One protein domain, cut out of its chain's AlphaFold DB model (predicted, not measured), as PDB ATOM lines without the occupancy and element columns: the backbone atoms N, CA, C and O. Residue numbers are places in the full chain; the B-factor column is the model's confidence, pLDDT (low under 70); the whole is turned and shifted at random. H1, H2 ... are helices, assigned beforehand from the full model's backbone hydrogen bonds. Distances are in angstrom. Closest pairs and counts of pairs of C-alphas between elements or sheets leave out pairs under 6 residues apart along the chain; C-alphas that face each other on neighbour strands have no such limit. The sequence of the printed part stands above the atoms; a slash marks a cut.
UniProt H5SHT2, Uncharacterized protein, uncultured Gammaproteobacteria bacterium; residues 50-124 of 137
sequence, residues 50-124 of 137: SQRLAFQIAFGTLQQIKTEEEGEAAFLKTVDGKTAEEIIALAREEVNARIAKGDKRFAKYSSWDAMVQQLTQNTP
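What this domain is: This is residues 50 to 124 of the 137 residues of an uncharacterized protein of uncultured Gammaproteobacteria bacterium (UniProt H5SHT2). Two long helices, H1 and H3, cross as an X with their middles close together, and two shorter helices sit in the open sides of that cross. H2 folds back on the later part of H1 as a short helical hairpin, while H4 packs on the first part of H1 and on residues 92 to 96 of H3. The printed part has 75 residues with four named helices, H1, H2, H3 and H4 in chain order, and no named strand; the class is all helix. It is compact, with a radius of gyration of the C-alphas of 12.0 A and spans of 32 by 27 by 18 A.

Where its parts are: H1, residues 50 to 70, begins at C-alpha 50 (-25.268, 3.881, -39.362) and measures 29.7 A. H2 holds residues 72 to 79 and measures 10.9 A. H3, residues 84 to 100, begins at C-alpha 84 (-14.109, 7.308, -35.310) and measures 24.3 A. H4, residues 112 to 122, measures 15.4 A and ends at C-alpha 122 (-36.244, 9.334, -34.537).

How they stand to each other: H1 is the hub, touching three helices. With residues 54 to 62 alone it touches H3, the same way at a steep tilt of 58 degrees; the closest C-alphas, of Ala 58 and Ala 91, are 5.0 A apart. H1 and H2 form a hairpin, opposite ways at a steep tilt of 39 degrees, with the closest C-alphas, of Lys 66 and Phe 75, 4.9 A apart. H1 touches H4 at 63 degrees, a steep tilt, closest at the C-alphas of Ala 54 and Val 116, 6.3 A. H3 and H4 touch about perpendicular, at 75 degrees, closest at the C-alphas of Arg 92 and Trp 112, 5.4 A. H2 and H4 are apart. In H1, H2, H3 and H4 every O i to N i+4 pair is within hydrogen-bond range.

The domain as a whole: The two C-alphas farthest apart, of Glu 70 and Pro 124, are 33.3 A apart. The printed part has no cut. The link from H3 to H4, 11 residues, is long. The mean pLDDT of the printed part is 85.4, and residues 122 to 124 are under 70.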
ATOM      1  N   SER A  50     -25.055   4.292 -40.751       77.81
ATOM      2  CA  SER A  50     -25.268   3.881 -39.362       77.81
ATOM      3  C   SER A  50     -24.040   4.188 -38.500       77.81
ATOM      4  O   SER A  50     -24.162   4.765 -37.417       77.81
ATOM      5  N   GLN A  51     -22.840   3.921 -39.024       82.44
ATOM      6  CA  GLN A  51     -21.575   4.230 -38.362       82.44
ATOM      7  C   GLN A  51     -21.327   5.746 -38.282       82.44
ATOM      8  O   GLN A  51     -20.843   6.237 -37.261       82.44
ATOM      9  N   ARG A  52     -21.713   6.516 -39.310       85.88
ATOM     10  CA  ARG A  52     -21.679   7.991 -39.281       85.88
ATOM     11  C   ARG A  52     -22.526   8.557 -38.157       85.88
ATOM     12  O   ARG A  52     -22.073   9.446 -37.433       85.88
ATOM     13  N   LEU A  53     -23.753   8.060 -38.032       84.12
ATOM     14  CA  LEU A  53     -24.677   8.533 -37.016       84.12
ATOM     15  C   LEU A  53     -24.204   8.126 -35.619       84.12
ATOM     16  O   LEU A  53     -24.185   8.964 -34.720       84.12
ATOM     17  N   ALA A  54     -23.735   6.885 -35.452       86.56
ATOM     18  CA  ALA A  54     -23.136   6.419 -34.204       86.56
ATOM     19  C   ALA A  54     -21.944   7.291 -33.786       86.56
ATOM     20  O   ALA A  54     -21.870   7.703 -32.631       86.56
ATOM     21  N   PHE A  55     -21.059   7.642 -34.724       90.00
ATOM     22  CA  PHE A  55     -19.943   8.554 -34.478       90.00
ATOM     23  C   PHE A  55     -20.412   9.950 -34.052       90.00
ATOM     24  O   PHE A  55     -19.902  10.503 -33.081       90.00
ATOM     25  N   GLN A  56     -21.405  10.522 -34.739       88.12
ATOM     26  CA  GLN A  56     -21.937  11.845 -34.402       88.12
ATOM     27  C   GLN A  56     -22.566  11.870 -33.002       88.12
ATOM     28  O   GLN A  56     -22.314  12.801 -32.232       88.12
ATOM     29  N   ILE A  57     -23.352  10.845 -32.663       87.94
ATOM     30  CA  ILE A  57     -23.940  10.684 -31.329       87.94
ATOM     31  C   ILE A  57     -22.826  10.518 -30.289       87.94
ATOM     32  O   ILE A  57     -22.865  11.174 -29.248       87.94
ATOM     33  N   ALA A  58     -21.816   9.692 -30.573       89.31
ATOM     34  CA  ALA A  58     -20.692   9.439 -29.676       89.31
ATOM     35  C   ALA A  58     -19.905  10.713 -29.371       89.31
ATOM     36  O   ALA A  58     -19.723  11.061 -28.206       89.31
ATOM     37  N   PHE A  59     -19.516  11.448 -30.409       91.06
ATOM     38  CA  PHE A  59     -18.754  12.682 -30.277       91.06
ATOM     39  C   PHE A  59     -19.504  13.734 -29.448       91.06
ATOM     40  O   PHE A  59     -18.939  14.298 -28.512       91.06
ATOM     41  N   GLY A  60     -20.796  13.952 -29.729       88.38
ATOM     42  CA  GLY A  60     -21.620  14.895 -28.965       88.38
ATOM     43  C   GLY A  60     -21.856  14.457 -27.516       88.38
ATOM     44  O   GLY A  60     -21.824  15.280 -26.603       88.38
ATOM     45  N   THR A  61     -22.031  13.155 -27.286       88.56
ATOM     46  CA  THR A  61     -22.223  12.604 -25.937       88.56
ATOM     47  C   THR A  61     -20.960  12.762 -25.092       88.56
ATOM     48  O   THR A  61     -21.041  13.228 -23.959       88.56
ATOM     49  N   LEU A  62     -19.785  12.444 -25.648       90.06
ATOM     50  CA  LEU A  62     -18.501  12.637 -24.968       90.06
ATOM     51  C   LEU A  62     -18.234  14.107 -24.665       90.06
ATOM     52  O   LEU A  62     -17.768  14.420 -23.572       90.06
ATOM     53  N   GLN A  63     -18.566  15.005 -25.593       89.88
ATOM     54  CA  GLN A  63     -18.467  16.437 -25.346       89.88
ATOM     55  C   GLN A  63     -19.301  16.849 -24.147       89.88
ATOM     56  O   GLN A  63     -18.778  17.506 -23.254       89.88
ATOM     57  N   GLN A  64     -20.570  16.452 -24.103       87.75
ATOM     58  CA  GLN A  64     -21.433  16.805 -22.989       87.75
ATOM     59  C   GLN A  64     -20.901  16.231 -21.667       87.75
ATOM     60  O   GLN A  64     -20.766  16.962 -20.691       87.75
ATOM     61  N   ILE A  65     -20.563  14.940 -21.649       87.94
ATOM     62  CA  ILE A  65     -20.066  14.232 -20.463       87.94
ATOM     63  C   ILE A  65     -18.800  14.895 -19.916       87.94
ATOM     64  O   ILE A  65     -18.777  15.308 -18.759       87.94
ATOM     65  N   LYS A  66     -17.764  15.026 -20.749       89.19
ATOM     66  CA  LYS A  66     -16.449  15.502 -20.310       89.19
ATOM     67  C   LYS A  66     -16.438  16.997 -20.020       89.19
ATOM     68  O   LYS A  66     -15.787  17.417 -19.069       89.19
ATOM     69  N   THR A  67     -17.201  17.787 -20.779       85.25
ATOM     70  CA  THR A  67     -17.309  19.231 -20.524       85.25
ATOM     71  C   THR A  67     -18.009  19.518 -19.198       85.25
ATOM     72  O   THR A  67     -17.607  20.440 -18.498       85.25
ATOM     73  N   GLU A  68     -19.023  18.735 -18.825       85.44
ATOM     74  CA  GLU A  68     -19.707  18.904 -17.537       85.44
ATOM     75  C   GLU A  68     -18.876  18.426 -16.336       85.44
ATOM     76  O   GLU A  68     -18.993  19.004 -15.259       85.44
ATOM     77  N   GLU A  69     -18.065  17.375 -16.495       85.25
ATOM     78  CA  GLU A  69     -17.254  16.818 -15.400       85.25
ATOM     79  C   GLU A  69     -15.982  17.631 -15.134       85.25
ATOM     80  O   GLU A  69     -15.681  17.964 -13.989       85.25
ATOM     81  N   GLU A  70     -15.225  17.930 -16.190       85.56
ATOM     82  CA  GLU A  70     -13.846  18.427 -16.084       85.56
ATOM     83  C   GLU A  70     -13.574  19.634 -17.005       85.56
ATOM     84  O   GLU A  70     -12.473  20.188 -17.017       85.56
ATOM     85  N   GLY A  71     -14.578  20.073 -17.769       86.81
ATOM     86  CA  GLY A  71     -14.484  21.209 -18.681       86.81
ATOM     87  C   GLY A  71     -14.036  20.851 -20.100       86.81
ATOM     88  O   GLY A  71     -13.754  19.705 -20.452       86.81
ATOM     89  N   GLU A  72     -13.984  21.872 -20.955       87.06
ATOM     90  CA  GLU A  72     -13.717  21.717 -22.391       87.06
ATOM     91  C   GLU A  72     -12.364  21.043 -22.677       87.06
ATOM     92  O   GLU A  72     -12.263  20.189 -23.557       87.06
ATOM     93  N   ALA A  73     -11.323  21.367 -21.905       90.50
ATOM     94  CA  ALA A  73      -9.991  20.793 -22.094       90.50
ATOM     95  C   ALA A  73      -9.969  19.266 -21.905       90.50
ATOM     96  O   ALA A  73      -9.235  18.567 -22.607       90.50
ATOM     97  N   ALA A  74     -10.795  18.736 -20.998       90.56
ATOM     98  CA  ALA A  74     -10.913  17.300 -20.786       90.56
ATOM     99  C   ALA A  74     -11.586  16.610 -21.972       90.56
ATOM    100  O   ALA A  74     -11.140  15.544 -22.398       90.56
ATOM    101  N   PHE A  75     -12.603  17.243 -22.563       91.94
ATOM    102  CA  PHE A  75     -13.190  16.769 -23.812       91.94
ATOM    103  C   PHE A  75     -12.146  16.721 -24.931       91.94
ATOM    104  O   PHE A  75     -11.967  15.670 -25.542       91.94
ATOM    105  N   LEU A  76     -11.418  17.820 -25.150       91.69
ATOM    106  CA  LEU A  76     -10.391  17.907 -26.190       91.69
ATOM    107  C   LEU A  76      -9.330  16.817 -26.028       91.69
ATOM    108  O   LEU A  76      -9.079  16.065 -26.962       91.69
ATOM    109  N   LYS A  77      -8.796  16.647 -24.814       93.19
ATOM    110  CA  LYS A  77      -7.829  15.588 -24.494       93.19
ATOM    111  C   LYS A  77      -8.403  14.181 -24.681       93.19
ATOM    112  O   LYS A  77      -7.671  13.259 -25.025       93.19
ATOM    113  N   THR A  78      -9.698  14.002 -24.428       90.94
ATOM    114  CA  THR A  78     -10.365  12.707 -24.588       90.94
ATOM    115  C   THR A  78     -10.507  12.328 -26.054       90.94
ATOM    116  O   THR A  78     -10.455  11.144 -26.352       90.94
ATOM    117  N   VAL A  79     -10.699  13.285 -26.967       91.31
ATOM    118  CA  VAL A  79     -10.963  12.987 -28.385       91.31
ATOM    119  C   VAL A  79      -9.755  13.169 -29.301       91.31
ATOM    120  O   VAL A  79      -9.762  12.629 -30.404       91.31
ATOM    121  N   ASP A  80      -8.727  13.903 -28.872       93.12
ATOM    122  CA  ASP A  80      -7.512  14.123 -29.660       93.12
ATOM    123  C   ASP A  80      -6.782  12.810 -29.972       93.12
ATOM    124  O   ASP A  80      -6.652  11.931 -29.116       93.12
ATOM    125  N   GLY A  81      -6.321  12.670 -31.214       91.19
ATOM    126  CA  GLY A  81      -5.608  11.486 -31.698       91.19
ATOM    127  C   GLY A  81      -6.478  10.235 -31.847       91.19
ATOM    128  O   GLY A  81      -5.949   9.164 -32.122       91.19
ATOM    129  N   LYS A  82      -7.801  10.330 -31.654       91.94
ATOM    130  CA  LYS A  82      -8.696   9.166 -31.722       91.94
ATOM    131  C   LYS A  82      -9.391   9.036 -33.062       91.94
ATOM    132  O   LYS A  82      -9.823  10.018 -33.663       91.94
ATOM    133  N   THR A  83      -9.554   7.800 -33.499       91.62
ATOM    134  CA  THR A  83     -10.334   7.411 -34.677       91.62
ATOM    135  C   THR A  83     -11.839   7.432 -34.400       91.62
ATOM    136  O   THR A  83     -12.287   7.488 -33.253       91.62
ATOM    137  N   ALA A  84     -12.654   7.364 -35.456       89.81
ATOM    138  CA  ALA A  84     -14.109   7.308 -35.310       89.81
ATOM    139  C   ALA A  84     -14.563   6.098 -34.481       89.81
ATOM    140  O   ALA A  84     -15.455   6.217 -33.642       89.81
ATOM    141  N   GLU A  85     -13.939   4.945 -34.708       89.56
ATOM    142  CA  GLU A  85     -14.220   3.696 -34.013       89.56
ATOM    143  C   GLU A  85     -13.897   3.802 -32.520       89.56
ATOM    144  O   GLU A  85     -14.716   3.414 -31.685       89.56
ATOM    145  N   GLU A  86     -12.752   4.391 -32.173       90.62
ATOM    146  CA  GLU A  86     -12.358   4.611 -30.778       90.62
ATOM    147  C   GLU A  86     -13.284   5.603 -30.074       90.62
ATOM    148  O   GLU A  86     -13.648   5.392 -28.919       90.62
ATOM    149  N   ILE A  87     -13.718   6.658 -30.765       91.00
ATOM    150  CA  ILE A  87     -14.693   7.616 -30.230       91.00
ATOM    151  C   ILE A  87     -16.028   6.928 -29.928       91.00
ATOM    152  O   ILE A  87     -16.604   7.147 -28.861       91.00
ATOM    153  N   ILE A  88     -16.509   6.062 -30.827       90.06
ATOM    154  CA  ILE A  88     -17.728   5.273 -30.599       90.06
ATOM    155  C   ILE A  88     -17.543   4.316 -29.417       90.06
ATOM    156  O   ILE A  88     -18.426   4.222 -28.563       90.06
ATOM    157  N   ALA A  89     -16.409   3.615 -29.352       90.44
ATOM    158  CA  ALA A  89     -16.118   2.672 -28.277       90.44
ATOM    159  C   ALA A  89     -16.073   3.362 -26.904       90.44
ATOM    160  O   ALA A  89     -16.697   2.881 -25.959       90.44
ATOM    161  N   LEU A  90     -15.424   4.525 -26.814       91.19
ATOM    162  CA  LEU A  90     -15.360   5.313 -25.582       91.19
ATOM    163  C   LEU A  90     -16.726   5.836 -25.156       91.19
ATOM    164  O   LEU A  90     -17.092   5.733 -23.988       91.19
ATOM    165  N   ALA A  91     -17.511   6.369 -26.094       89.44
ATOM    166  CA  ALA A  91     -18.858   6.833 -25.779       89.44
ATOM    167  C   ALA A  91     -19.743   5.686 -25.274       89.44
ATOM    168  O   ALA A  91     -20.498   5.866 -24.320       89.44
ATOM    169  N   ARG A  92     -19.622   4.495 -25.873       91.06
ATOM    170  CA  ARG A  92     -20.322   3.289 -25.419       91.06
ATOM    171  C   ARG A  92     -19.953   2.934 -23.982       91.06
ATOM    172  O   ARG A  92     -20.853   2.660 -23.189       91.06
ATOM    173  N   GLU A  93     -18.665   2.914 -23.657       91.06
ATOM    174  CA  GLU A  93     -18.182   2.596 -22.311       91.06
ATOM    175  C   GLU A  93     -18.714   3.596 -21.277       91.06
ATOM    176  O   GLU A  93     -19.341   3.197 -20.295       91.06
ATOM    177  N   GLU A  94     -18.561   4.893 -21.547       89.31
ATOM    178  CA  GLU A  94     -18.993   5.973 -20.656       89.31
ATOM    179  C   GLU A  94     -20.510   5.978 -20.436       89.31
ATOM    180  O   GLU A  94     -20.994   6.094 -19.307       89.31
ATOM    181  N   VAL A  95     -21.291   5.806 -21.505       88.06
ATOM    182  CA  VAL A  95     -22.755   5.763 -21.410       88.06
ATOM    183  C   VAL A  95     -23.217   4.532 -20.646       88.06
ATOM    184  O   VAL A  95     -24.050   4.663 -19.753       88.06
ATOM    185  N   ASN A  96     -22.664   3.349 -20.922       88.06
ATOM    186  CA  ASN A  96     -23.025   2.140 -20.182       88.06
ATOM    187  C   ASN A  96     -22.643   2.252 -18.698       88.06
ATOM    188  O   ASN A  96     -23.435   1.876 -17.831       88.06
ATOM    189  N   ALA A  97     -21.480   2.833 -18.387       88.31
ATOM    190  CA  ALA A  97     -21.075   3.110 -17.012       88.31
ATOM    191  C   ALA A  97     -22.048   4.075 -16.315       88.31
ATOM    192  O   ALA A  97     -22.374   3.897 -15.141       88.31
ATOM    193  N   ARG A  98     -22.558   5.082 -17.029       86.88
ATOM    194  CA  ARG A  98     -23.535   6.048 -16.503       86.88
ATOM    195  C   ARG A  98     -24.940   5.473 -16.352       86.88
ATOM    196  O   ARG A  98     -25.604   5.786 -15.366       86.88
ATOM    197  N   ILE A  99     -25.371   4.598 -17.260       86.12
ATOM    198  CA  ILE A  99     -26.615   3.825 -17.121       86.12
ATOM    199  C   ILE A  99     -26.537   2.958 -15.862       86.12
ATOM    200  O   ILE A  99     -27.448   3.000 -15.038       86.12
ATOM    201  N   ALA A 100     -25.420   2.253 -15.650       85.75
ATOM    202  CA  ALA A 100     -25.205   1.443 -14.451       85.75
ATOM    203  C   ALA A 100     -25.196   2.277 -13.154       85.75
ATOM    204  O   ALA A 100     -25.640   1.804 -12.111       85.75
ATOM    205  N   LYS A 101     -24.737   3.534 -13.220       86.12
ATOM    206  CA  LYS A 101     -24.785   4.500 -12.106       86.12
ATOM    207  C   LYS A 101     -26.161   5.155 -11.909       86.12
ATOM    208  O   LYS A 101     -26.331   5.904 -10.952       86.12
ATOM    209  N   GLY A 102     -27.132   4.907 -12.791       83.00
ATOM    210  CA  GLY A 102     -28.468   5.501 -12.710       83.00
ATOM    211  C   GLY A 102     -28.523   6.987 -13.085       83.00
ATOM    212  O   GLY A 102     -29.380   7.713 -12.579       83.00
ATOM    213  N   ASP A 103     -27.625   7.466 -13.956       82.75
ATOM    214  CA  ASP A 103     -27.670   8.849 -14.452       82.75
ATOM    215  C   ASP A 103     -28.998   9.100 -15.187       82.75
ATOM    216  O   ASP A 103     -29.299   8.468 -16.203       82.75
ATOM    217  N   LYS A 104     -29.791  10.060 -14.693       82.06
ATOM    218  CA  LYS A 104     -31.134  10.388 -15.207       82.06
ATOM    219  C   LYS A 104     -31.153  10.718 -16.702       82.06
ATOM    220  O   LYS A 104     -32.183  10.547 -17.347       82.06
ATOM    221  N   ARG A 105     -30.032  11.182 -17.264       78.44
ATOM    222  CA  ARG A 105     -29.913  11.522 -18.691       78.44
ATOM    223  C   ARG A 105     -29.926  10.299 -19.595       78.44
ATOM    224  O   ARG A 105     -30.483  10.354 -20.694       78.44
ATOM    225  N   PHE A 106     -29.331   9.211 -19.116       81.94
ATOM    226  CA  PHE A 106     -29.195   7.957 -19.850       81.94
ATOM    227  C   PHE A 106     -30.142   6.872 -19.335       81.94
ATOM    228  O   PHE A 106     -30.363   5.905 -20.045       81.94
ATOM    229  N   ALA A 107     -30.771   7.062 -18.170       76.62
ATOM    230  CA  ALA A 107     -31.713   6.120 -17.558       76.62
ATOM    231  C   ALA A 107     -32.919   5.758 -18.446       76.62
ATOM    232  O   ALA A 107     -33.541   4.719 -18.248       76.62
ATOM    233  N   LYS A 108     -33.250   6.601 -19.432       81.56
ATOM    234  CA  LYS A 108     -34.267   6.307 -20.458       81.56
ATOM    235  C   LYS A 108     -33.833   5.240 -21.471       81.56
ATOM    236  O   LYS A 108     -34.671   4.759 -22.225       81.56
ATOM    237  N   TYR A 109     -32.551   4.889 -21.506       83.25
ATOM    238  CA  TYR A 109     -31.977   3.899 -22.406       83.25
ATOM    239  C   TYR A 109     -31.474   2.696 -21.605       83.25
ATOM    240  O   TYR A 109     -30.871   2.847 -20.545       83.25
ATOM    241  N   SER A 110     -31.695   1.491 -22.127       82.38
ATOM    242  CA  SER A 110     -31.201   0.250 -21.517       82.38
ATOM    243  C   SER A 110     -29.708   0.015 -21.771       82.38
ATOM    244  O   SER A 110     -29.039  -0.629 -20.968       82.38
ATOM    245  N   SER A 111     -29.184   0.529 -22.883       84.94
ATOM    246  CA  SER A 111     -27.776   0.450 -23.268       84.94
ATOM    247  C   SER A 111     -27.428   1.549 -24.274       84.94
ATOM    248  O   SER A 111     -28.316   2.171 -24.867       84.94
ATOM    249  N   TRP A 112     -26.131   1.747 -24.516       84.81
ATOM    250  CA  TRP A 112     -25.644   2.546 -25.644       84.81
ATOM    251  C   TRP A 112     -26.313   2.162 -26.973       84.81
ATOM    252  O   TRP A 112     -26.778   3.035 -27.702       84.81
ATOM    253  N   ASP A 113     -26.404   0.867 -27.285       83.81
ATOM    254  CA  ASP A 113     -26.962   0.421 -28.566       83.81
ATOM    255  C   ASP A 113     -28.464   0.736 -28.663       83.81
ATOM    256  O   ASP A 113     -28.931   1.163 -29.718       83.81
ATOM    257  N   ALA A 114     -29.212   0.631 -27.556       84.00
ATOM    258  CA  ALA A 114     -30.614   1.054 -27.501       84.00
ATOM    259  C   ALA A 114     -30.764   2.571 -27.700       84.00
ATOM    260  O   ALA A 114     -31.664   3.018 -28.413       84.00
ATOM    261  N   MET A 115     -29.852   3.366 -27.131       83.56
ATOM    262  CA  MET A 115     -29.809   4.810 -27.352       83.56
ATOM    263  C   MET A 115     -29.558   5.141 -28.823       83.56
ATOM    264  O   MET A 115     -30.298   5.934 -29.405       83.56
ATOM    265  N   VAL A 116     -28.545   4.529 -29.442       82.81
ATOM    266  CA  VAL A 116     -28.237   4.751 -30.859       82.81
ATOM    267  C   VAL A 116     -29.412   4.323 -31.731       82.81
ATOM    268  O   VAL A 116     -29.803   5.085 -32.610       82.81
ATOM    269  N   GLN A 117     -30.036   3.170 -31.468       82.81
ATOM    270  CA  GLN A 117     -31.223   2.728 -32.205       82.81
ATOM    271  C   GLN A 117     -32.378   3.723 -32.088       82.81
ATOM    272  O   GLN A 117     -32.940   4.115 -33.108       82.81
ATOM    273  N   GLN A 118     -32.704   4.183 -30.879       80.44
ATOM    274  CA  GLN A 118     -33.793   5.133 -30.669       80.44
ATOM    275  C   GLN A 118     -33.504   6.486 -31.332       80.44
ATOM    276  O   GLN A 118     -34.391   7.078 -31.948       80.44
ATOM    277  N   LEU A 119     -32.268   6.980 -31.253       77.19
ATOM    278  CA  LEU A 119     -31.869   8.219 -31.922       77.19
ATOM    279  C   LEU A 119     -31.847   8.060 -33.448       77.19
ATOM    280  O   LEU A 119     -32.202   8.998 -34.153       77.19
ATOM    281  N   THR A 120     -31.521   6.873 -33.960       71.38
ATOM    282  CA  THR A 120     -31.549   6.554 -35.398       71.38
ATOM    283  C   THR A 120     -32.970   6.418 -35.933       71.38
ATOM    284  O   THR A 120     -33.249   6.870 -37.036       71.38
ATOM    285  N   GLN A 121     -33.891   5.842 -35.161       71.75
ATOM    286  CA  GLN A 121     -35.304   5.736 -35.537       71.75
ATOM    287  C   GLN A 121     -36.000   7.102 -35.562       71.75
ATOM    288  O   GLN A 121     -36.837   7.345 -36.427       71.75
ATOM    289  N   ASN A 122     -35.646   7.998 -34.634       63.78
ATOM    290  CA  ASN A 122     -36.244   9.334 -34.537       63.78
ATOM    291  C   ASN A 122     -35.545  10.390 -35.406       63.78
ATOM    292  O   ASN A 122     -36.086  11.477 -35.591       63.78
ATOM    293  N   THR A 123     -34.360  10.090 -35.938       58.56
ATOM    294  CA  THR A 123     -33.683  10.953 -36.909       58.56
ATOM    295  C   THR A 123     -34.055  10.450 -38.300       58.56
ATOM    296  O   THR A 123     -33.528   9.417 -38.718       58.56
ATOM    297  N   PRO A 124     -34.973  11.115 -39.034       50.88
ATOM    298  CA  PRO A 124     -35.274  10.722 -40.401       50.88
ATOM    299  C   PRO A 124     -33.968  10.684 -41.191       50.88
ATOM    300  O   PRO A 124     -33.080  11.503 -40.975       50.88
TER     301      PRO A 124